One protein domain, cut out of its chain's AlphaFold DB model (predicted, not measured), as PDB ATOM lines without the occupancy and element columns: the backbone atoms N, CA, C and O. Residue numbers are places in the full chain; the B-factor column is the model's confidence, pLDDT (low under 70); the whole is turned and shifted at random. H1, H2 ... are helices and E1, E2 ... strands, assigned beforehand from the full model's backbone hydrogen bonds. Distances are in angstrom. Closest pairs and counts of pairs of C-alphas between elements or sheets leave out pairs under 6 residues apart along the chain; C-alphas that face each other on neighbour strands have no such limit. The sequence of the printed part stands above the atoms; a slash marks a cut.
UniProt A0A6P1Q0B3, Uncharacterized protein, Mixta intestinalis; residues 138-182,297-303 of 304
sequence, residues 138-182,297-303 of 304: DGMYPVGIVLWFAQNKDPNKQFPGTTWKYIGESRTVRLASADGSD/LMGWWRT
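This is residues 138 to 182 and 297 to 303 of the 304 residues of an uncharacterized protein of Mixta intestinalis (UniProt A0A6P1Q0B3). What shape is it? There is little regular structure: helix H1 grazes a small three-stranded sheet, and residues 174 to 182 stick out. What builds it? The printed part has 52 residues, 16 in E1, H1, E2 and E3, in that order; the class is mixed, the sheet antiparallel, E1 - E3 - E2. It spans 32 by 27 by 14 A and is only just loose, close to compact, radius of gyration of the C-alphas 11.9 A.

What comes first? E1, residues 146 to 149, 10.3 A long, begins at C-alpha (101.478, 43.297, -10.462). What follows? H1 is residues 155 to 158, E2 164 to 166, and E3, 298 to 302, 13.4 A long, ends at C-alpha (95.386, 41.531, -8.436).

What pairs? Within hydrogen-bond range, E3 has O 300 2.9 A from N 147 of E1, and O 301 2.9 A from N 165 of E2. Where is H1? It only grazes the sheet, C-alphas 156 and 164 closest to E2 at 5.8 A; its one O i to N i+3 pair is within range. E1, H1, E2 form a split strand-helix-strand unit, E3 between its same-way strands, crossover right-handed.

Is it cut? Residues 183 to 296 are not printed; C-alphas 182 and 297 are 22.5 A apart. Is confidence low? No printed residue is under 70.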
ATOM      1  N   ASP A 138      96.838  41.233   1.622       80.31
ATOM      2  CA  ASP A 138      96.456  42.599   1.243       80.31
ATOM      3  C   ASP A 138      97.518  43.655   1.551       80.31
ATOM      4  O   ASP A 138      97.641  44.622   0.806       80.31
ATOM      5  N   GLY A 139      98.296  43.479   2.621       83.06
ATOM      6  CA  GLY A 139      99.395  44.381   2.959       83.06
ATOM      7  C   GLY A 139     100.602  44.188   2.041       83.06
ATOM      8  O   GLY A 139     101.200  45.160   1.591       83.06
ATOM      9  N   MET A 140     100.947  42.933   1.735       86.00
ATOM     10  CA  MET A 140     102.082  42.615   0.859       86.00
ATOM     11  C   MET A 140     101.727  42.714  -0.631       86.00
ATOM     12  O   MET A 140     102.551  43.133  -1.443       86.00
ATOM     13  N   TYR A 141     100.500  42.341  -0.990       90.69
ATOM     14  CA  TYR A 141      99.988  42.293  -2.355       90.69
ATOM     15  C   TYR A 141      98.625  43.001  -2.467       90.69
ATOM     16  O   TYR A 141      97.607  42.336  -2.680       90.69
ATOM     17  N   PRO A 142      98.565  44.337  -2.341       92.69
ATOM     18  CA  PRO A 142      97.311  45.087  -2.436       92.69
ATOM     19  C   PRO A 142      96.626  44.930  -3.802       92.69
ATOM     20  O   PRO A 142      97.262  44.612  -4.810       92.69
ATOM     21  N   VAL A 143      95.313  45.181  -3.861       93.50
ATOM     22  CA  VAL A 143      94.567  45.210  -5.133       93.50
ATOM     23  C   VAL A 143      95.211  46.227  -6.085       93.50
ATOM     24  O   VAL A 143      95.532  47.344  -5.688       93.50
ATOM     25  N   GLY A 144      95.422  45.824  -7.339       93.62
ATOM     26  CA  GLY A 144      96.141  46.597  -8.352       93.62
ATOM     27  C   GLY A 144      97.630  46.260  -8.479       93.62
ATOM     28  O   GLY A 144      98.235  46.622  -9.488       93.62
ATOM     29  N   ILE A 145      98.231  45.532  -7.528       95.44
ATOM     30  CA  ILE A 145      99.636  45.123  -7.644       95.44
ATOM     31  C   ILE A 145      99.843  44.143  -8.802       95.44
ATOM     32  O   ILE A 145      98.981  43.311  -9.100       95.44
ATOM     33  N   VAL A 146     101.025  44.212  -9.413       95.81
ATOM     34  CA  VAL A 146     101.478  43.297 -10.462       95.81
ATOM     35  C   VAL A 146     102.562  42.365  -9.925       95.81
ATOM     36  O   VAL A 146     103.518  42.817  -9.300       95.81
ATOM     37  N   LEU A 147     102.444  41.072 -10.229       95.25
ATOM     38  CA  LEU A 147     103.451  40.049  -9.954       95.25
ATOM     39  C   LEU A 147     103.931  39.380 -11.243       95.25
ATOM     40  O   LEU A 147     103.154  39.159 -12.173       95.25
ATOM     41  N   TRP A 148     105.211  39.006 -11.258       95.25
ATOM     42  CA  TRP A 148     105.868  38.338 -12.379       95.25
ATOM     43  C   TRP A 148     106.454  37.003 -11.936       95.25
ATOM     44  O   TRP A 148     107.247  36.950 -10.998       95.25
ATOM     45  N   PHE A 149     106.113  35.926 -12.642       96.44
ATOM     46  CA  PHE A 149     106.670  34.600 -12.388       96.44
ATOM     47  C   PHE A 149     107.553  34.151 -13.556       96.44
ATOM     48  O   PHE A 149     107.125  34.142 -14.709       96.44
ATOM     49  N   ALA A 150     108.766  33.687 -13.251       96.94
ATOM     50  CA  ALA A 150     109.650  33.012 -14.212       96.94
ATOM     51  C   ALA A 150     109.235  31.554 -14.501       96.94
ATOM     52  O   ALA A 150     109.943  30.808 -15.171       96.94
ATOM     53  N   GLN A 151     108.093  31.130 -13.961       95.88
ATOM     54  CA  GLN A 151     107.523  29.799 -14.108       95.88
ATOM     55  C   GLN A 151     106.030  29.923 -14.398       95.88
ATOM     56  O   GLN A 151     105.407  30.935 -14.074       95.88
ATOM     57  N   ASN A 152     105.436  28.860 -14.942       95.19
ATOM     58  CA  ASN A 152     103.991  28.769 -15.116       95.19
ATOM     59  C   ASN A 152     103.294  28.579 -13.755       95.19
ATOM     60  O   ASN A 152     103.001  27.458 -13.330       95.19
ATOM     61  N   LYS A 153     103.104  29.687 -13.035       94.88
ATOM     62  CA  LYS A 153     102.416  29.755 -11.747       94.88
ATOM     63  C   LYS A 153     101.170  30.615 -11.889       94.88
ATOM     64  O   LYS A 153     101.207  31.689 -12.482       94.88
ATOM     65  N   ASP A 154     100.087  30.113 -11.311       94.50
ATOM     66  CA  ASP A 154      98.807  30.804 -11.218       94.50
ATOM     67  C   ASP A 154      98.641  31.339  -9.785       94.50
ATOM     68  O   ASP A 154      98.480  30.537  -8.853       94.50
ATOM     69  N   PRO A 155      98.709  32.665  -9.576       94.94
ATOM     70  CA  PRO A 155      98.581  33.258  -8.252       94.94
ATOM     71  C   PRO A 155      97.204  33.023  -7.616       94.94
ATOM     72  O   PRO A 155      97.135  32.962  -6.391       94.94
ATOM     73  N   ASN A 156      96.146  32.751  -8.395       94.31
ATOM     74  CA  ASN A 156      94.841  32.363  -7.839       94.31
ATOM     75  C   ASN A 156      94.910  31.046  -7.047       94.31
ATOM     76  O   ASN A 156      94.118  30.817  -6.136       94.31
ATOM     77  N   LYS A 157      95.868  30.169  -7.377       93.62
ATOM     78  CA  LYS A 157      96.116  28.917  -6.644       93.62
ATOM     79  C   LYS A 157      97.117  29.092  -5.505       93.62
ATOM     80  O   LYS A 157      97.064  28.345  -4.534       93.62
ATOM     81  N   GLN A 158      98.055  30.030  -5.645       90.38
ATOM     82  CA  GLN A 158      99.095  30.304  -4.644       90.38
ATOM     83  C   GLN A 158      98.547  31.097  -3.454       90.38
ATOM     84  O   GLN A 158      98.977  30.874  -2.326       90.38
ATOM     85  N   PHE A 159      97.590  31.993  -3.705       89.88
ATOM     86  CA  PHE A 159      97.033  32.908  -2.713       89.88
ATOM     87  C   PHE A 159      95.506  32.729  -2.612       89.88
ATOM     88  O   PHE A 159      94.747  33.538  -3.155       89.88
ATOM     89  N   PRO A 160      95.024  31.659  -1.945       86.38
ATOM     90  CA  PRO A 160      93.594  31.431  -1.757       86.38
ATOM     91  C   PRO A 160      92.902  32.640  -1.120       86.38
ATOM     92  O   PRO A 160      93.419  33.217  -0.166       86.38
ATOM     93  N   GLY A 161      91.727  33.005  -1.635       87.75
ATOM     94  CA  GLY A 161      90.974  34.179  -1.175       87.75
ATOM     95  C   GLY A 161      91.282  35.473  -1.935       87.75
ATOM     96  O   GLY A 161      90.651  36.485  -1.659       87.75
ATOM     97  N   THR A 162      92.188  35.439  -2.915       91.44
ATOM     98  CA  THR A 162      92.470  36.570  -3.813       91.44
ATOM     99  C   THR A 162      92.120  36.234  -5.261       91.44
ATOM    100  O   THR A 162      92.031  35.062  -5.629       91.44
ATOM    101  N   THR A 163      91.920  37.259  -6.090       95.56
ATOM    102  CA  THR A 163      91.589  37.123  -7.515       95.56
ATOM    103  C   THR A 163      92.594  37.870  -8.377       95.56
ATOM    104  O   THR A 163      92.757  39.085  -8.255       95.56
ATOM    105  N   TRP A 164      93.207  37.168  -9.323       97.62
ATOM    106  CA  TRP A 164      94.250  37.679 -10.205       97.62
ATOM    107  C   TRP A 164      93.884  37.481 -11.668       97.62
ATOM    108  O   TRP A 164      93.418  36.412 -12.069       97.62
ATOM    109  N   LYS A 165      94.165  38.495 -12.488       97.00
ATOM    110  CA  LYS A 165      93.993  38.442 -13.941       97.00
ATOM    111  C   LYS A 165      95.338  38.438 -14.646       97.00
ATOM    112  O   LYS A 165      96.257  39.165 -14.271       97.00
ATOM    113  N   TYR A 166      95.434  37.628 -15.692       95.88
ATOM    114  CA  TYR A 166      96.609  37.581 -16.547       95.88
ATOM    115  C   TYR A 166      96.721  38.877 -17.361       95.88
ATOM    116  O   TYR A 166      95.723  39.367 -17.892       95.88
ATOM    117  N   ILE A 167      97.926  39.443 -17.451       94.06
ATOM    118  CA  ILE A 167      98.169  40.739 -18.115       94.06
ATOM    119  C   ILE A 167      98.101  40.619 -19.647       94.06
ATOM    120  O   ILE A 167      97.876  41.614 -20.342       94.06
ATOM    121  N   GLY A 168      98.243  39.404 -20.177       91.88
ATOM    122  CA  GLY A 168      98.260  39.109 -21.608       91.88
ATOM    123  C   GLY A 168      99.657  38.764 -22.125       91.88
ATOM    124  O   GLY A 168     100.654  38.887 -21.419       91.88
ATOM    125  N   GLU A 169      99.717  38.306 -23.372       92.31
ATOM    126  CA  GLU A 169     100.924  37.734 -23.981       92.31
ATOM    127  C   GLU A 169     101.642  38.722 -24.901       92.31
ATOM    128  O   GLU A 169     101.006  39.587 -25.500       92.31
ATOM    129  N   SER A 170     102.963  38.549 -25.040       90.25
ATOM    130  CA  SER A 170     103.821  39.316 -25.963       90.25
ATOM    131  C   SER A 170     103.671  40.837 -25.811       90.25
ATOM    132  O   SER A 170     103.510  41.566 -26.781       90.25
ATOM    133  N   ARG A 171     103.713  41.322 -24.563       89.62
ATOM    134  CA  ARG A 171     103.630  42.752 -24.226       89.62
ATOM    135  C   ARG A 171     104.908  43.225 -23.551       89.62
ATOM    136  O   ARG A 171     105.538  42.478 -22.805       89.62
ATOM    137  N   THR A 172     105.243  44.491 -23.768       90.31
ATOM    138  CA  THR A 172     106.239  45.218 -22.969       90.31
ATOM    139  C   THR A 172     105.517  46.162 -22.012       90.31
ATOM    140  O   THR A 172     104.456  46.692 -22.341       90.31
ATOM    141  N   VAL A 173     106.063  46.348 -20.811       92.50
ATOM    142  CA  VAL A 173     105.467  47.227 -19.797       92.50
ATOM    143  C   VAL A 173     105.996  48.639 -19.990       92.50
ATOM    144  O   VAL A 173     107.205  48.843 -20.101       92.50
ATOM    145  N   ARG A 174     105.087  49.611 -20.016       92.94
ATOM    146  CA  ARG A 174     105.402  51.041 -20.016       92.94
ATOM    147  C   ARG A 174     104.872  51.669 -18.737       92.94
ATOM    148  O   ARG A 174     103.922  51.158 -18.145       92.94
ATOM    149  N   LEU A 175     105.504  52.758 -18.313       96.00
ATOM    150  CA  LEU A 175     104.981  53.570 -17.222       96.00
ATOM    151  C   LEU A 175     103.729  54.299 -17.712       96.00
ATOM    152  O   LEU A 175     103.739  54.867 -18.805       96.00
ATOM    153  N   ALA A 176     102.680  54.241 -16.902       96.88
ATOM    154  CA  ALA A 176     101.474  55.029 -17.093       96.88
ATOM    155  C   ALA A 176     101.753  56.516 -16.813       96.88
ATOM    156  O   ALA A 176     102.719  56.872 -16.128       96.88
ATOM    157  N   SER A 177     100.874  57.373 -17.316       97.06
ATOM    158  CA  SER A 177     100.760  58.772 -16.930       97.06
ATOM    159  C   SER A 177     100.598  58.888 -15.411       97.06
ATOM    160  O   SER A 177      99.965  58.054 -14.765       97.06
ATOM    161  N   ALA A 178     101.185  59.931 -14.818       97.31
ATOM    162  CA  ALA A 178     101.221  60.099 -13.362       97.31
ATOM    163  C   ALA A 178      99.824  60.242 -12.722       97.31
ATOM    164  O   ALA A 178      99.666  59.974 -11.534       97.31
ATOM    165  N   ASP A 179      98.822  60.651 -13.503       96.44
ATOM    166  CA  ASP A 179      97.416  60.753 -13.092       96.44
ATOM    167  C   ASP A 179      96.651  59.417 -13.170       96.44
ATOM    168  O   ASP A 179      95.498  59.335 -12.753       96.44
ATOM    169  N   GLY A 180      97.286  58.372 -13.702       96.25
ATOM    170  CA  GLY A 180      96.715  57.041 -13.858       96.25
ATOM    171  C   GLY A 180      95.688  56.905 -14.987       96.25
ATOM    172  O   GLY A 180      95.064  55.851 -15.103       96.25
ATOM    173  N   SER A 181      95.499  57.933 -15.819       97.12
ATOM    174  CA  SER A 181      94.436  57.979 -16.837       97.12
ATOM    175  C   SER A 181      94.573  56.924 -17.942       97.12
ATOM    176  O   SER A 181      93.578  56.513 -18.539       97.12
ATOM    177  N   ASP A 182      95.792  56.452 -18.194       96.44
ATOM    178  CA  ASP A 182      96.139  55.464 -19.219       96.44
ATOM    179  C   ASP A 182      96.577  54.108 -18.632       96.44
ATOM    180  O   ASP A 182      97.077  53.239 -19.360       96.44
ATOM    181  N   LEU A 297     108.066  36.546 -18.922       95.62
ATOM    182  CA  LEU A 297     107.606  36.170 -17.588       95.62
ATOM    183  C   LEU A 297     106.072  36.155 -17.574       95.62
ATOM    184  O   LEU A 297     105.433  36.883 -18.333       95.62
ATOM    185  N   MET A 298     105.480  35.349 -16.698       95.12
ATOM    186  CA  MET A 298     104.032  35.305 -16.486       95.12
ATOM    187  C   MET A 298     103.611  36.485 -15.606       95.12
ATOM    188  O   MET A 298     103.846  36.462 -14.397       95.12
ATOM    189  N   GLY A 299     103.015  37.508 -16.216       96.00
ATOM    190  CA  GLY A 299     102.525  38.702 -15.527       96.00
ATOM    191  C   GLY A 299     101.061  38.587 -15.110       96.00
ATOM    192  O   GLY A 299     100.194  38.321 -15.943       96.00
ATOM    193  N   TRP A 300     100.775  38.846 -13.839       97.12
ATOM    194  CA  TRP A 300      99.423  38.856 -13.278       97.12
ATOM    195  C   TRP A 300      99.199  40.120 -12.463       97.12
ATOM    196  O   TRP A 300     100.131  40.607 -11.831       97.12
ATOM    197  N   TRP A 301      97.967  40.615 -12.425       96.31
ATOM    198  CA  TRP A 301      97.592  41.725 -11.552       96.31
ATOM    199  C   TRP A 301      96.407  41.360 -10.664       96.31
ATOM    200  O   TRP A 301      95.502  40.630 -11.089       96.31
ATOM    201  N   ARG A 302      96.429  41.832  -9.417       96.44
ATOM    202  CA  ARG A 302      95.386  41.531  -8.436       96.44
ATOM    203  C   ARG A 302      94.165  42.416  -8.656       96.44
ATOM    204  O   ARG A 302      94.286  43.631  -8.757       96.44
ATOM    205  N   THR A 303      92.988  41.805  -8.665       95.50
ATOM    206  CA  THR A 303      91.695  42.467  -8.901       95.50
ATOM    207  C   THR A 303      90.756  42.441  -7.700       95.50
ATOM    208  O   THR A 303      89.895  43.311  -7.605       95.50
TER     209      THR A 303